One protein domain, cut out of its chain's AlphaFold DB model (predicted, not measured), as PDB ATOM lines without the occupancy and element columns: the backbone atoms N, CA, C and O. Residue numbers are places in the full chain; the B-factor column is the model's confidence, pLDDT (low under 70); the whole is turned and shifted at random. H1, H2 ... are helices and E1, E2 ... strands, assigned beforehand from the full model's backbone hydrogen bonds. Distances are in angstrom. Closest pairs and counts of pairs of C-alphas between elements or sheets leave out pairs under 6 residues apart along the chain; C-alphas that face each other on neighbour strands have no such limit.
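AT A GLANCE: This is residues 34 to 150 of the 160 residues of an uncharacterized protein of Rhynchophorus ferrugineus (UniProt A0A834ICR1). Look first for one broad, twisted sheet of eight strands, a wall in which the chain goes back and forth from E1 at one edge to E8 at the other, each strand beside the one before. The one helix, H1, packs on one face of this wall, with most of its contacts to E5 and E4 and fewer to E3, and no named helix covers the other face. The printed part has 117 residues, with E1 to E8 and then H1 along the chain; the sheet is antiparallel in the order E1 E2 E3 E4 E5 E6 E7 E8, and the class is mostly strand. The whole is only just compact, close to loose, with a radius of gyration of the C-alphas of 16.0 A, and it spans 49 by 39 by 25 A.

IN THESE COORDINATES: Find C-alpha 34 at (43.195, 1.768, 28.724), where E1 begins; it covers residues 34 to 41 over 23.7 A. E2, residues 44 to 56, runs 37.3 A, and E3, residues 59 to 68, 30.5 A. E4, residues 72 to 83, measures 35.7 A, and E5, residues 86 to 98, starts at C-alpha 86 at (45.266, -1.702, 8.066) and measures 33.6 A. E6 is residues 101 to 110, 30.1 A; E7 is residues 115 to 120 and E8 residues 123 to 128. H1, residues 136 to 148, runs 19.1 A to C-alpha 148 at (37.632, 7.731, 12.056).

HOW THE PARTS SIT: The eight strands form a meander, each the antiparallel neighbour of the one before, and each such pair is a hairpin. Begin with E4 and E5, at 173 degrees, where N 77 and O 93 are 2.8 A apart, within hydrogen-bond range; E5 bends by 70 degrees at residue 90. Toward edge strand E1, look at N 64 and O 76 of E3 and E4, 2.9 A, N 52 and O 63 of E2 and E3, 2.8 A, and N 37 and O 49 of E1 and E2, 2.7 A. Toward edge strand E8, look at N 94 and O 105 of E5 and E6, 2.8 A, N 108 and O 117 of E6 and E7, 2.8 A, and N 118 and O 125 of E7 and E8, 2.8 A. H1 is on the sheet, in two layers, a helix on one face of a sheet. The closest C-alphas of H1 and E4 are those of Leu 137 and Ser 78, 6.3 A apart; those of H1 and E5 are Gln 142 and Ile 87, 6.4 A. In H1 every O i to N i+4 pair is within hydrogen-bond range. E1 and E8 are apart.

THE WHOLE: The two C-alphas farthest apart are those of Gly 42 and Gln 112, 51.0 A. From edge to edge the strands' lines turn by 61 degrees. The printed part has no cut and no long link; the link from E8 to H1, 7 residues, is short and the others are tight. The mean pLDDT of the printed part is 94.7, and residue 150 alone is under 70.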
ATOM      1  N   GLU A  34      43.833   2.679  27.784       97.88
ATOM      2  CA  GLU A  34      43.195   1.768  28.724       97.88
ATOM      3  C   GLU A  34      41.834   2.343  29.123       97.88
ATOM      4  O   GLU A  34      41.725   3.520  29.459       97.88
ATOM      5  N   ALA A  35      40.785   1.532  29.023       96.12
ATOM      6  CA  ALA A  35      39.422   1.925  29.348       96.12
ATOM      7  C   ALA A  35      38.744   0.812  30.144       96.12
ATOM      8  O   ALA A  35      38.760  -0.347  29.723       96.12
ATOM      9  N   THR A  36      38.124   1.172  31.267       96.69
ATOM     10  CA  THR A  36      37.388   0.241  32.126       96.69
ATOM     11  C   THR A  36      35.913   0.618  32.160       96.69
ATOM     12  O   THR A  36      35.553   1.757  32.437       96.69
ATOM     13  N   TYR A  37      35.070  -0.369  31.887       94.62
ATOM     14  CA  TYR A  37      33.620  -0.295  31.837       94.62
ATOM     15  C   TYR A  37      33.032  -1.119  32.977       94.62
ATOM     16  O   TYR A  37      33.601  -2.137  33.378       94.62
ATOM     17  N   GLN A  38      31.879  -0.694  33.480       94.88
ATOM     18  CA  GLN A  38      31.156  -1.389  34.538       94.88
ATOM     19  C   GLN A  38      29.842  -1.937  33.987       94.88
ATOM     20  O   GLN A  38      29.125  -1.249  33.261       94.88
ATOM     21  N   PHE A  39      29.513  -3.167  34.358       92.56
ATOM     22  CA  PHE A  39      28.208  -3.764  34.120       92.56
ATOM     23  C   PHE A  39      27.331  -3.472  35.327       92.56
ATOM     24  O   PHE A  39      27.735  -3.744  36.454       92.56
ATOM     25  N   SER A  40      26.138  -2.924  35.106       91.75
ATOM     26  CA  SER A  40      25.211  -2.587  36.188       91.75
ATOM     27  C   SER A  40      23.856  -3.251  35.983       91.75
ATOM     28  O   SER A  40      23.330  -3.257  34.873       91.75
ATOM     29  N   TYR A  41      23.279  -3.779  37.061       89.88
ATOM     30  CA  TYR A  41      21.913  -4.300  37.100       89.88
ATOM     31  C   TYR A  41      21.227  -3.813  38.377       89.88
ATOM     32  O   TYR A  41      21.778  -3.948  39.470       89.88
ATOM     33  N   GLY A  42      20.046  -3.201  38.249       91.56
ATOM     34  CA  GLY A  42      19.338  -2.605  39.388       91.56
ATOM     35  C   GLY A  42      20.176  -1.562  40.141       91.56
ATOM     36  O   GLY A  42      20.220  -1.587  41.368       91.56
ATOM     37  N   ASN A  43      20.898  -0.702  39.412       89.94
ATOM     38  CA  ASN A  43      21.828   0.311  39.942       89.94
ATOM     39  C   ASN A  43      22.997  -0.241  40.781       89.94
ATOM     40  O   ASN A  43      23.698   0.523  41.440       89.94
ATOM     41  N   LYS A  44      23.237  -1.555  40.749       91.06
ATOM     42  CA  LYS A  44      24.386  -2.194  41.395       91.06
ATOM     43  C   LYS A  44      25.383  -2.634  40.337       91.06
ATOM     44  O   LYS A  44      24.991  -3.247  39.345       91.06
ATOM     45  N   ASN A  45      26.665  -2.361  40.567       92.50
ATOM     46  CA  ASN A  45      27.735  -2.924  39.751       92.50
ATOM     47  C   ASN A  45      27.754  -4.452  39.946       92.50
ATOM     48  O   ASN A  45      27.856  -4.947  41.068       92.50
ATOM     49  N   VAL A  46      27.630  -5.181  38.841       95.12
ATOM     50  CA  VAL A  46      27.655  -6.646  38.783       95.12
ATOM     51  C   VAL A  46      28.918  -7.185  38.114       95.12
ATOM     52  O   VAL A  46      29.101  -8.392  38.034       95.12
ATOM     53  N   GLY A  47      29.813  -6.329  37.639       95.75
ATOM     54  CA  GLY A  47      31.069  -6.740  37.037       95.75
ATOM     55  C   GLY A  47      31.755  -5.613  36.289       95.75
ATOM     56  O   GLY A  47      31.205  -4.534  36.094       95.75
ATOM     57  N   ASN A  48      32.965  -5.894  35.821       96.44
ATOM     58  CA  ASN A  48      33.783  -4.925  35.104       96.44
ATOM     59  C   ASN A  48      34.356  -5.547  33.831       96.44
ATOM     60  O   ASN A  48      34.526  -6.768  33.745       96.44
ATOM     61  N   ALA A  49      34.712  -4.692  32.880       97.50
ATOM     62  CA  ALA A  49      35.499  -5.052  31.715       97.50
ATOM     63  C   ALA A  49      36.552  -3.984  31.414       97.50
ATOM     64  O   ALA A  49      36.246  -2.800  31.415       97.50
ATOM     65  N   THR A  50      37.772  -4.395  31.099       98.31
ATOM     66  CA  THR A  50      38.877  -3.521  30.717       98.31
ATOM     67  C   THR A  50      39.299  -3.831  29.291       98.31
ATOM     68  O   THR A  50      39.454  -4.991  28.910       98.31
ATOM     69  N   ARG A  51      39.506  -2.774  28.509       98.00
ATOM     70  CA  ARG A  51      40.112  -2.802  27.180       98.00
ATOM     71  C   ARG A  51      41.421  -2.044  27.234       98.00
ATOM     72  O   ARG A  51      41.439  -0.893  27.662       98.00
ATOM     73  N   LYS A  52      42.504  -2.681  26.804       98.38
ATOM     74  CA  LYS A  52      43.850  -2.118  26.864       98.38
ATOM     75  C   LYS A  52      44.582  -2.345  25.555       98.38
ATOM     76  O   LYS A  52      44.819  -3.486  25.169       98.38
ATOM     77  N   LEU A  53      44.962  -1.259  24.897       98.25
ATOM     78  CA  LEU A  53      45.806  -1.265  23.714       98.25
ATOM     79  C   LEU A  53      47.198  -0.761  24.091       98.25
ATOM     80  O   LEU A  53      47.343   0.338  24.620       98.25
ATOM     81  N   THR A  54      48.220  -1.552  23.790       97.88
ATOM     82  CA  THR A  54      49.629  -1.211  24.019       97.88
ATOM     83  C   THR A  54      50.434  -1.354  22.737       97.88
ATOM     84  O   THR A  54      50.117  -2.202  21.901       97.88
ATOM     85  N   GLN A  55      51.509  -0.577  22.622       96.00
ATOM     86  CA  GLN A  55      52.456  -0.642  21.515       96.00
ATOM     87  C   GLN A  55      53.874  -0.861  22.046       96.00
ATOM     88  O   GLN A  55      54.291  -0.197  22.992       96.00
ATOM     89  N   GLN A  56      54.620  -1.759  21.408       91.38
ATOM     90  CA  GLN A  56      56.053  -1.940  21.617       91.38
ATOM     91  C   GLN A  56      56.749  -1.985  20.252       91.38
ATOM     92  O   GLN A  56      56.631  -2.957  19.504       91.38
ATOM     93  N   GLY A  57      57.450  -0.906  19.894       87.62
ATOM     94  CA  GLY A  57      57.980  -0.732  18.538       87.62
ATOM     95  C   GLY A  57      56.861  -0.789  17.491       87.62
ATOM     96  O   GLY A  57      55.865  -0.075  17.592       87.62
ATOM     97  N   ASN A  58      56.989  -1.683  16.507       85.75
ATOM     98  CA  ASN A  58      55.971  -1.895  15.469       85.75
ATOM     99  C   ASN A  58      54.946  -2.986  15.825       85.75
ATOM    100  O   ASN A  58      54.174  -3.400  14.959       85.75
ATOM    101  N   GLN A  59      54.973  -3.516  17.048       94.38
ATOM    102  CA  GLN A  59      54.054  -4.559  17.497       94.38
ATOM    103  C   GLN A  59      52.997  -3.965  18.416       94.38
ATOM    104  O   GLN A  59      53.304  -3.217  19.346       94.38
ATOM    105  N   TRP A  60      51.749  -4.318  18.148       97.94
ATOM    106  CA  TRP A  60      50.601  -3.915  18.937       97.94
ATOM    107  C   TRP A  60      50.022  -5.113  19.667       97.94
ATOM    108  O   TRP A  60      50.028  -6.236  19.162       97.94
ATOM    109  N   GLN A  61      49.499  -4.850  20.857       98.56
ATOM    110  CA  GLN A  61      48.765  -5.825  21.641       98.56
ATOM    111  C   GLN A  61      47.470  -5.194  22.138       98.56
ATOM    112  O   GLN A  61      47.504  -4.200  22.866       98.56
ATOM    113  N   TYR A  62      46.341  -5.787  21.757       98.50
ATOM    114  CA  TYR A  62      45.022  -5.412  22.245       98.50
ATOM    115  C   TYR A  62      44.485  -6.487  23.177       98.50
ATOM    116  O   TYR A  62      44.470  -7.668  22.837       98.50
ATOM    117  N   GLN A  63      44.086  -6.076  24.374       98.56
ATOM    118  CA  GLN A  63      43.614  -6.955  25.429       98.56
ATOM    119  C   GLN A  63      42.219  -6.555  25.873       98.56
ATOM    120  O   GLN A  63      41.945  -5.379  26.116       98.56
ATOM    121  N   PHE A  64      41.375  -7.560  26.049       98.56
ATOM    122  CA  PHE A  64      40.100  -7.457  26.735       98.56
ATOM    123  C   PHE A  64      40.133  -8.366  27.963       98.56
ATOM    124  O   PHE A  64      40.615  -9.494  27.896       98.56
ATOM    125  N   SER A  65      39.623  -7.884  29.089       98.19
ATOM    126  CA  SER A  65      39.461  -8.668  30.310       98.19
ATOM    127  C   SER A  65      38.138  -8.302  30.951       98.19
ATOM    128  O   SER A  65      37.850  -7.124  31.109       98.19
ATOM    129  N   SER A  66      37.325  -9.278  31.328       97.75
ATOM    130  CA  SER A  66      36.066  -9.037  32.025       97.75
ATOM    131  C   SER A  66      35.823 -10.051  33.127       97.75
ATOM    132  O   SER A  66      36.279 -11.198  33.064       97.75
ATOM    133  N   ARG A  67      35.091  -9.616  34.153       96.81
ATOM    134  CA  ARG A  67      34.721 -10.444  35.299       96.81
ATOM    135  C   ARG A  67      33.361 -10.038  35.839       96.81
ATOM    136  O   ARG A  67      33.140  -8.874  36.160       96.81
ATOM    137  N   ILE A  68      32.506 -11.036  36.019       94.81
ATOM    138  CA  ILE A  68      31.244 -10.949  36.749       94.81
ATOM    139  C   ILE A  68      31.372 -11.925  37.925       94.81
ATOM    140  O   ILE A  68      31.548 -13.128  37.687       94.81
ATOM    141  N   PRO A  69      31.362 -11.451  39.187       92.38
ATOM    142  CA  PRO A  69      31.501 -12.317  40.351       92.38
ATOM    143  C   PRO A  69      30.510 -13.482  40.315       92.38
ATOM    144  O   PRO A  69      29.365 -13.317  39.907       92.38
ATOM    145  N   VAL A  70      30.967 -14.665  40.735       88.56
ATOM    146  CA  VAL A  70      30.195 -15.925  40.784       88.56
ATOM    147  C   VAL A  70      29.782 -16.491  39.413       88.56
ATOM    148  O   VAL A  70      29.671 -17.707  39.285       88.56
ATOM    149  N   LEU A  71      29.639 -15.670  38.368       93.00
ATOM    150  CA  LEU A  71      29.179 -16.111  37.047       93.00
ATOM    151  C   LEU A  71      30.320 -16.467  36.093       93.00
ATOM    152  O   LEU A  71      30.278 -17.527  35.462       93.00
ATOM    153  N   GLY A  72      31.354 -15.628  35.980       96.38
ATOM    154  CA  GLY A  72      32.421 -15.919  35.031       96.38
ATOM    155  C   GLY A  72      33.403 -14.798  34.727       96.38
ATOM    156  O   GLY A  72      33.399 -13.720  35.324       96.38
ATOM    157  N   SER A  73      34.273 -15.090  33.771       97.38
ATOM    158  CA  SER A  73      35.284 -14.181  33.249       97.38
ATOM    159  C   SER A  73      35.611 -14.500  31.797       97.38
ATOM    160  O   SER A  73      35.522 -15.654  31.371       97.38
ATOM    161  N   ALA A  74      36.073 -13.496  31.065       97.69
ATOM    162  CA  ALA A  74      36.634 -13.668  29.734       97.69
ATOM    163  C   ALA A  74      37.883 -12.805  29.586       97.69
ATOM    164  O   ALA A  74      37.869 -11.637  29.967       97.69
ATOM    165  N   THR A  75      38.942 -13.372  29.021       98.31
ATOM    166  CA  THR A  75      40.133 -12.647  28.591       98.31
ATOM    167  C   THR A  75      40.378 -12.922  27.118       98.31
ATOM    168  O   THR A  75      40.265 -14.055  26.652       98.31
ATOM    169  N   GLU A  76      40.716 -11.876  26.379       98.56
ATOM    170  CA  GLU A  76      41.137 -11.963  24.989       98.56
ATOM    171  C   GLU A  76      42.414 -11.154  24.806       98.56
ATOM    172  O   GLU A  76      42.597 -10.099  25.411       98.56
ATOM    173  N   THR A  77      43.332 -11.663  23.998       98.69
ATOM    174  CA  THR A  77      44.575 -10.983  23.645       98.69
ATOM    175  C   THR A  77      44.827 -11.186  22.168       98.69
ATOM    176  O   THR A  77      44.943 -12.322  21.712       98.69
ATOM    177  N   SER A  78      44.955 -10.084  21.440       98.62
ATOM    178  CA  SER A  78      45.366 -10.079  20.045       98.62
ATOM    179  C   SER A  78      46.686  -9.344  19.883       98.62
ATOM    180  O   SER A  78      46.896  -8.293  20.491       98.62
ATOM    181  N   LYS A  79      47.583  -9.914  19.080       98.50
ATOM    182  CA  LYS A  79      48.835  -9.285  18.652       98.50
ATOM    183  C   LYS A  79      48.787  -9.053  17.156       98.50
ATOM    184  O   LYS A  79      48.356  -9.936  16.404       98.50
ATOM    185  N   PHE A  80      49.225  -7.874  16.741       98.00
ATOM    186  CA  PHE A  80      49.150  -7.451  15.353       98.00
ATOM    187  C   PHE A  80      50.211  -6.415  15.000       98.00
ATOM    188  O   PHE A  80      50.804  -5.763  15.863       98.00
ATOM    189  N   SER A  81      50.412  -6.228  13.699       95.56
ATOM    190  CA  SER A  81      51.073  -5.044  13.161       95.56
ATOM    191  C   SER A  81      50.037  -4.106  12.546       95.56
ATOM    192  O   SER A  81      48.978  -4.530  12.079       95.56
ATOM    193  N   PHE A  82      50.349  -2.812  12.545       91.94
ATOM    194  CA  PHE A  82      49.524  -1.795  11.909       91.94
ATOM    195  C   PHE A  82      50.336  -1.076  10.843       91.94
ATOM    196  O   PHE A  82      51.388  -0.506  11.138       91.94
ATOM    197  N   LYS A  83      49.867  -1.126   9.596       88.50
ATOM    198  CA  LYS A  83      50.543  -0.500   8.458       88.50
ATOM    199  C   LYS A  83      49.508   0.071   7.502       88.50
ATOM    200  O   LYS A  83      48.554  -0.609   7.150       88.50
ATOM    201  N   ASN A  84      49.717   1.310   7.058       86.38
ATOM    202  CA  ASN A  84      48.869   1.972   6.060       86.38
ATOM    203  C   ASN A  84      47.368   1.980   6.425       86.38
ATOM    204  O   ASN A  84      46.515   1.814   5.556       86.38
ATOM    205  N   GLY A  85      47.037   2.139   7.711       86.06
ATOM    206  CA  GLY A  85      45.645   2.134   8.171       86.06
ATOM    207  C   GLY A  85      44.994   0.748   8.243       86.06
ATOM    208  O   GLY A  85      43.790   0.668   8.473       86.06
ATOM    209  N   GLN A  86      45.758  -0.328   8.035       90.44
ATOM    210  CA  GLN A  86      45.266  -1.702   8.066       90.44
ATOM    211  C   GLN A  86      45.953  -2.510   9.162       90.44
ATOM    212  O   GLN A  86      47.179  -2.472   9.327       90.44
ATOM    213  N   ILE A  87      45.140  -3.261   9.894       94.25
ATOM    214  CA  ILE A  87      45.591  -4.228  10.885       94.25
ATOM    215  C   ILE A  87      45.953  -5.541  10.193       94.25
ATOM    216  O   ILE A  87      45.237  -6.027   9.318       94.25
ATOM    217  N   GLN A  88      47.071  -6.134  10.603       95.25
ATOM    218  CA  GLN A  88      47.481  -7.473  10.197       95.25
ATOM    219  C   GLN A  88      47.569  -8.361  11.439       95.25
ATOM    220  O   GLN A  88      48.525  -8.263  12.215       95.25
ATOM    221  N   SER A  89      46.564  -9.222  11.631       97.56
ATOM    222  CA  SER A  89      46.535 -10.193  12.729       97.56
ATOM    223  C   SER A  89      47.749 -11.122  12.689       97.56
ATOM    224  O   SER A  89      48.121 -11.626  11.630       97.56
ATOM    225  N   GLN A  90      48.342 -11.376  13.857       97.81
ATOM    226  CA  GLN A  90      49.469 -12.303  14.023       97.81
ATOM    227  C   GLN A  90      49.099 -13.458  14.953       97.81
ATOM    228  O   GLN A  90      49.297 -14.626  14.620       97.81
ATOM    229  N   SER A  91      48.518 -13.151  16.114       98.44
ATOM    230  CA  SER A  91      48.074 -14.173  17.062       98.44
ATOM    231  C   SER A  91      46.891 -13.705  17.886       98.44
ATOM    232  O   SER A  91      46.866 -12.552  18.304       98.44
ATOM    233  N   TYR A  92      45.997 -14.632  18.205       98.62
ATOM    234  CA  TYR A  92      44.846 -14.401  19.067       98.62
ATOM    235  C   TYR A  92      44.736 -15.513  20.112       98.62
ATOM    236  O   TYR A  92      44.935 -16.692  19.805       98.62
ATOM    237  N   LEU A  93      44.417 -15.133  21.346       98.44
ATOM    238  CA  LEU A  93      44.119 -16.026  22.459       98.44
ATOM    239  C   LEU A  93      42.844 -15.537  23.136       98.44
ATOM    240  O   LEU A  93      42.789 -14.392  23.571       98.44
ATOM    241  N   ARG A  94      41.868 -16.427  23.300       98.19
ATOM    242  CA  ARG A  94      40.698 -16.213  24.150       98.19
ATOM    243  C   ARG A  94      40.620 -17.283  25.213       98.19
ATOM    244  O   ARG A  94      40.712 -18.470  24.903       98.19
ATOM    245  N   GLN A  95      40.380 -16.865  26.445       97.81
ATOM    246  CA  GLN A  95      40.082 -17.744  27.563       97.81
ATOM    247  C   GLN A  95      38.771 -17.289  28.187       97.81
ATOM    248  O   GLN A  95      38.607 -16.133  28.565       97.81
ATOM    249  N   THR A  96      37.819 -18.201  28.301       97.44
ATOM    250  CA  THR A  96      36.539 -17.935  28.959       97.44
ATOM    251  C   THR A  96      36.335 -18.930  30.080       97.44
ATOM    252  O   THR A  96      36.734 -20.092  29.979       97.44
ATOM    253  N   LYS A  97      35.712 -18.470  31.158       97.12
ATOM    254  CA  LYS A  97      35.247 -19.308  32.253       97.12
ATOM    255  C   LYS A  97      33.837 -18.885  32.603       97.12
ATOM    256  O   LYS A  97      33.621 -17.742  32.990       97.12
ATOM    257  N   ILE A  98      32.896 -19.808  32.488       95.88
ATOM    258  CA  ILE A  98      31.510 -19.614  32.902       95.88
ATOM    259  C   ILE A  98      31.201 -20.730  33.886       95.88
ATOM    260  O   ILE A  98      31.210 -21.909  33.520       95.88
ATOM    261  N   LEU A  99      30.964 -20.360  35.144       94.25
ATOM    262  CA  LEU A  99      30.776 -21.297  36.251       94.25
ATOM    263  C   LEU A  99      31.926 -22.333  36.313       94.25
ATOM    264  O   LEU A  99      33.082 -21.982  36.568       94.25
ATOM    265  N   LEU A 100      31.611 -23.606  36.048       93.06
ATOM    266  CA  LEU A 100      32.529 -24.750  36.073       93.06
ATOM    267  C   LEU A 100      33.165 -25.066  34.708       93.06
ATOM    268  O   LEU A 100      33.985 -25.975  34.613       93.06
ATOM    269  N   ARG A 101      32.783 -24.361  33.636       94.88
ATOM    270  CA  ARG A 101      33.245 -24.646  32.271       94.88
ATOM    271  C   ARG A 101      34.252 -23.601  31.819       94.88
ATOM    272  O   ARG A 101      33.979 -22.405  31.893       94.88
ATOM    273  N   SER A 102      35.387 -24.061  31.305       95.50
ATOM    274  CA  SER A 102      36.384 -23.219  30.651       95.50
ATOM    275  C   SER A 102      36.502 -23.551  29.169       95.50
ATOM    276  O   SER A 102      36.382 -24.711  28.773       95.50
ATOM    277  N   ASP A 103      36.780 -22.539  28.356       96.12
ATOM    278  CA  ASP A 103      37.112 -22.703  26.944       96.12
ATOM    279  C   ASP A 103      38.322 -21.836  26.610       96.12
ATOM    280  O   ASP A 103      38.366 -20.660  26.976       96.12
ATOM    281  N   THR A 104      39.280 -22.427  25.903       97.19
ATOM    282  CA  THR A 104      40.471 -21.738  25.406       97.19
ATOM    283  C   THR A 104      40.515 -21.888  23.899       97.19
ATOM    284  O   THR A 104      40.417 -23.004  23.380       97.19
ATOM    285  N   VAL A 105      40.676 -20.763  23.214       97.94
ATOM    286  CA  VAL A 105      40.766 -20.664  21.761       97.94
ATOM    287  C   VAL A 105      42.058 -19.952  21.400       97.94
ATOM    288  O   VAL A 105      42.342 -18.886  21.943       97.94
ATOM    289  N   THR A 106      42.821 -20.512  20.467       98.25
ATOM    290  CA  THR A 106      43.992 -19.847  19.892       98.25
ATOM    291  C   THR A 106      43.896 -19.773  18.378       98.25
ATOM    292  O   THR A 106      43.346 -20.669  17.734       98.25
ATOM    293  N   MET A 107      44.460 -18.709  17.812       98.50
ATOM    294  CA  MET A 107      44.709 -18.566  16.380       98.50
ATOM    295  C   MET A 107      46.125 -18.032  16.164       98.50
ATOM    296  O   MET A 107      46.570 -17.126  16.870       98.50
ATOM    297  N   ASN A 108      46.827 -18.575  15.176       98.31
ATOM    298  CA  ASN A 108      48.127 -18.106  14.714       98.31
ATOM    299  C   ASN A 108      48.048 -17.898  13.200       98.31
ATOM    300  O   ASN A 108      47.807 -18.847  12.449       98.31
ATOM    301  N   PHE A 109      48.208 -16.648  12.778       98.31
ATOM    302  CA  PHE A 109      48.053 -16.219  11.397       98.31
ATOM    303  C   PHE A 109      49.406 -16.294  10.689       98.31
ATOM    304  O   PHE A 109      50.362 -15.625  11.080       98.31
ATOM    305  N   LYS A 110      49.486 -17.100   9.625       97.25
ATOM    306  CA  LYS A 110      50.718 -17.351   8.867       97.25
ATOM    307  C   LYS A 110      50.522 -16.950   7.401       97.25
ATOM    308  O   LYS A 110      50.357 -17.825   6.546       97.25
ATOM    309  N   PRO A 111      50.534 -15.644   7.080       95.75
ATOM    310  CA  PRO A 111      50.239 -15.155   5.732       95.75
ATOM    311  C   PRO A 111      51.199 -15.712   4.671       95.75
ATOM    312  O   PRO A 111      50.762 -16.066   3.580       95.75
ATOM    313  N   GLN A 112      52.482 -15.895   5.004       96.50
ATOM    314  CA  GLN A 112      53.477 -16.488   4.097       96.50
ATOM    315  C   GLN A 112      53.135 -17.939   3.733       96.50
ATOM    316  O   GLN A 112      53.409 -18.383   2.624       96.50
ATOM    317  N   GLN A 113      52.506 -18.663   4.660       97.56
ATOM    318  CA  GLN A 113      52.070 -20.048   4.474       97.56
ATOM    319  C   GLN A 113      50.610 -20.140   4.008       97.56
ATOM    320  O   GLN A 113      50.089 -21.244   3.893       97.56
ATOM    321  N   LYS A 114      49.928 -19.004   3.785       97.62
ATOM    322  CA  LYS A 114      48.493 -18.909   3.462       97.62
ATOM    323  C   LYS A 114      47.588 -19.732   4.392       97.62
ATOM    324  O   LYS A 114      46.553 -20.248   3.969       97.62
ATOM    325  N   THR A 115      47.941 -19.823   5.674       98.19
ATOM    326  CA  THR A 115      47.189 -20.612   6.661       98.19
ATOM    327  C   THR A 115      46.956 -19.866   7.969       98.19
ATOM    328  O   THR A 115      47.682 -18.940   8.333       98.19
ATOM    329  N   ILE A 116      45.926 -20.299   8.693       98.50
ATOM    330  CA  ILE A 116      45.672 -19.925  10.082       98.50
ATOM    331  C   ILE A 116      45.626 -21.221  10.887       98.50
ATOM    332  O   ILE A 116      44.754 -22.063  10.673       98.50
ATOM    333  N   SER A 117      46.577 -21.406  11.799       98.12
ATOM    334  CA  SER A 117      46.556 -22.528  12.739       98.12
ATOM    335  C   SER A 117      45.662 -22.165  13.916       98.12
ATOM    336  O   SER A 117      45.848 -21.116  14.527       98.12
ATOM    337  N   THR A 118      44.708 -23.021  14.251       97.94
ATOM    338  CA  THR A 118      43.737 -22.772  15.319       97.94
ATOM    339  C   THR A 118      43.681 -23.945  16.280       97.94
ATOM    340  O   THR A 118      43.913 -25.086  15.882       97.94
ATOM    341  N   SER A 119      43.384 -23.678  17.548       97.75
ATOM    342  CA  SER A 119      43.166 -24.719  18.549       97.75
ATOM    343  C   SER A 119      42.008 -24.342  19.452       97.75
ATOM    344  O   SER A 119      41.898 -23.198  19.893       97.75
ATOM    345  N   ARG A 120      41.145 -25.313  19.740       96.81
ATOM    346  CA  ARG A 120      40.057 -25.179  20.704       96.81
ATOM    347  C   ARG A 120      39.837 -26.515  21.386       96.81
ATOM    348  O   ARG A 120      39.656 -27.521  20.706       96.81
ATOM    349  N   LYS A 121      39.862 -26.535  22.722       89.44
ATOM    350  CA  LYS A 121      39.714 -27.768  23.527       89.44
ATOM    351  C   LYS A 121      40.659 -28.904  23.094       89.44
ATOM    352  O   LYS A 121      40.262 -30.061  23.024       89.44
ATOM    353  N   GLY A 122      41.900 -28.560  22.749       87.38
ATOM    354  CA  GLY A 122      42.908 -29.517  22.279       87.38
ATOM    355  C   GLY A 122      42.742 -29.966  20.823       87.38
ATOM    356  O   GLY A 122      43.666 -30.547  20.264       87.38
ATOM    357  N   THR A 123      41.620 -29.658  20.169       95.50
ATOM    358  CA  THR A 123      41.435 -29.929  18.741       95.50
ATOM    359  C   THR A 123      42.094 -28.837  17.912       95.50
ATOM    360  O   THR A 123      41.668 -27.681  17.951       95.50
ATOM    361  N   GLN A 124      43.103 -29.218  17.132       97.12
ATOM    362  CA  GLN A 124      43.764 -28.324  16.187       97.12
ATOM    363  C   GLN A 124      43.067 -28.361  14.825       97.12
ATOM    364  O   GLN A 124      42.653 -29.421  14.358       97.12
ATOM    365  N   ARG A 125      42.943 -27.201  14.180       96.94
ATOM    366  CA  ARG A 125      42.468 -27.073  12.796       96.94
ATOM    367  C   ARG A 125      43.327 -26.072  12.041       96.94
ATOM    368  O   ARG A 125      43.763 -25.072  12.612       96.94
ATOM    369  N   THR A 126      43.500 -26.309  10.750       97.75
ATOM    370  CA  THR A 126      44.134 -25.356   9.839       97.75
ATOM    371  C   THR A 126      43.070 -24.774   8.924       97.75
ATOM    372  O   THR A 126      42.360 -25.516   8.251       97.75
ATOM    373  N   LEU A 127      42.958 -23.449   8.914       97.19
ATOM    374  CA  LEU A 127      42.075 -22.707   8.022       97.19
ATOM    375  C   LEU A 127      42.894 -22.053   6.910       97.19
ATOM    376  O   LEU A 127      44.086 -21.782   7.077       97.19
ATOM    377  N   VAL A 128      42.243 -21.773   5.786       97.25
ATOM    378  CA  VAL A 128      42.843 -21.004   4.692       97.25
ATOM    379  C   VAL A 128      42.928 -19.540   5.115       97.25
ATOM    380  O   VAL A 128      41.929 -18.943   5.509       97.25
ATOM    381  N   TRP A 129      44.121 -18.954   5.034       97.69
ATOM    382  CA  TRP A 129      44.297 -17.521   5.260       97.69
ATOM    383  C   TRP A 129      43.853 -16.735   4.025       97.69
ATOM    384  O   TRP A 129      44.138 -17.125   2.891       97.69
ATOM    385  N   GLN A 130      43.206 -15.596   4.253       94.56
ATOM    386  CA  GLN A 130      42.814 -14.655   3.210       94.56
ATOM    387  C   GLN A 130      43.324 -13.257   3.547       94.56
ATOM    388  O   GLN A 130      43.531 -12.919   4.714       94.56
ATOM    389  N   ASN A 131      43.517 -12.432   2.519       92.44
ATOM    390  CA  ASN A 131      43.971 -11.066   2.722       92.44
ATOM    391  C   ASN A 131      42.955 -10.269   3.553       92.44
ATOM    392  O   ASN A 131      41.765 -10.288   3.256       92.44
ATOM    393  N   GLY A 132      43.441  -9.562   4.574       91.56
ATOM    394  CA  GLY A 132      42.598  -8.763   5.464       91.56
ATOM    395  C   GLY A 132      41.759  -9.569   6.460       91.56
ATOM    396  O   GLY A 132      40.873  -8.991   7.079       91.56
ATOM    397  N   VAL A 133      42.004 -10.874   6.629       95.81
ATOM    398  CA  VAL A 133      41.343 -11.656   7.683       95.81
ATOM    399  C   VAL A 133      41.767 -11.163   9.068       95.81
ATOM    400  O   VAL A 133      42.960 -11.004   9.339       95.81
ATOM    401  N   LEU A 134      40.785 -10.951   9.944       97.31
ATOM    402  CA  LEU A 134      40.989 -10.469  11.308       97.31
ATOM    403  C   LEU A 134      40.404 -11.446  12.339       97.31
ATOM    404  O   LEU A 134      39.426 -12.156  12.076       97.31
ATOM    405  N   ASP A 135      41.009 -11.471  13.524       97.38
ATOM    406  CA  ASP A 135      40.383 -12.009  14.738       97.38
ATOM    407  C   ASP A 135      39.371 -11.019  15.337       97.38
ATOM    408  O   ASP A 135      39.329  -9.851  14.948       97.38
ATOM    409  N   ASP A 136      38.577 -11.496  16.300       95.00
ATOM    410  CA  ASP A 136      37.492 -10.746  16.952       95.00
ATOM    411  C   ASP A 136      37.944  -9.354  17.447       95.00
ATOM    412  O   ASP A 136      37.299  -8.341  17.162       95.00
ATOM    413  N   LEU A 137      39.084  -9.279  18.142       97.25
ATOM    414  CA  LEU A 137      39.593  -8.026  18.708       97.25
ATOM    415  C   LEU A 137      40.156  -7.081  17.645       97.25
ATOM    416  O   LEU A 137      39.967  -5.865  17.723       97.25
ATOM    417  N   ASN A 138      40.851  -7.619  16.649       97.19
ATOM    418  CA  ASN A 138      41.392  -6.799  15.572       97.19
ATOM    419  C   ASN A 138      40.307  -6.289  14.625       97.19
ATOM    420  O   ASN A 138      40.434  -5.176  14.121       97.19
ATOM    421  N   ALA A 139      39.220  -7.040  14.425       96.56
ATOM    422  CA  ALA A 139      38.051  -6.567  13.689       96.56
ATOM    423  C   ALA A 139      37.423  -5.342  14.371       96.56
ATOM    424  O   ALA A 139      37.139  -4.347  13.707       96.56
ATOM    425  N   GLU A 140      37.278  -5.371  15.697       94.44
ATOM    426  CA  GLU A 140      36.797  -4.227  16.478       94.44
ATOM    427  C   GLU A 140      37.684  -2.986  16.294       94.44
ATOM    428  O   GLU A 140      37.181  -1.884  16.054       94.44
ATOM    429  N   LEU A 141      39.008  -3.152  16.377       94.19
ATOM    430  CA  LEU A 141      39.936  -2.041  16.166       94.19
ATOM    431  C   LEU A 141      39.906  -1.525  14.729       94.19
ATOM    432  O   LEU A 141      39.895  -0.313  14.539       94.19
ATOM    433  N   GLN A 142      39.856  -2.410  13.731       93.19
ATOM    434  CA  GLN A 142      39.793  -1.997  12.330       93.19
ATOM    435  C   GLN A 142      38.539  -1.159  12.080       93.19
ATOM    436  O   GLN A 142      38.647  -0.081  11.509       93.19
ATOM    437  N   VAL A 143      37.377  -1.577  12.602       91.62
ATOM    438  CA  VAL A 143      36.140  -0.781  12.529       91.62
ATOM    439  C   VAL A 143      36.324   0.590  13.155       91.62
ATOM    440  O   VAL A 143      35.926   1.592  12.567       91.62
ATOM    441  N   ARG A 144      36.937   0.663  14.340       89.62
ATOM    442  CA  ARG A 144      37.194   1.945  14.999       89.62
ATOM    443  C   ARG A 144      38.056   2.861  14.129       89.62
ATOM    444  O   ARG A 144      37.764   4.052  14.052       89.62
ATOM    445  N   GLU A 145      39.100   2.334  13.497       87.50
ATOM    446  CA  GLU A 145      39.964   3.125  12.615       87.50
ATOM    447  C   GLU A 145      39.266   3.506  11.301       87.50
ATOM    448  O   GLU A 145      39.389   4.645  10.852       87.50
ATOM    449  N   ASP A 146      38.465   2.612  10.724       86.38
ATOM    450  CA  ASP A 146      37.682   2.883   9.515       86.38
ATOM    451  C   ASP A 146      36.632   3.976   9.761       86.38
ATOM    452  O   ASP A 146      36.467   4.879   8.938       86.38
ATOM    453  N   LEU A 147      35.978   3.963  10.930       85.12
ATOM    454  CA  LEU A 147      35.011   4.988  11.331       85.12
ATOM    455  C   LEU A 147      35.654   6.370  11.494       85.12
ATOM    456  O   LEU A 147      35.054   7.369  11.101       85.12
ATOM    457  N   LYS A 148      36.890   6.455  12.007       81.00
ATOM    458  CA  LYS A 148      37.632   7.731  12.056       81.00
ATOM    459  C   LYS A 148      37.947   8.272  10.660       81.00
ATOM    460  O   LYS A 148      38.106   9.478  10.495       81.00
ATOM    461  N   ARG A 149      38.057   7.392   9.661       74.12
ATOM    462  CA  ARG A 149      38.415   7.724   8.271       74.12
ATOM    463  C   ARG A 149      37.205   7.981   7.366       74.12
ATOM    464  O   ARG A 149      37.386   8.221   6.177       74.12
ATOM    465  N   TRP A 150      35.994   7.979   7.923       64.56
ATOM    466  CA  TRP A 150      34.737   8.374   7.283       64.56
ATOM    467  C   TRP A 150      34.267   7.597   6.035       64.56
ATOM    468  O   TRP A 150      33.189   7.933   5.565       64.56
TER     469      TRP A 150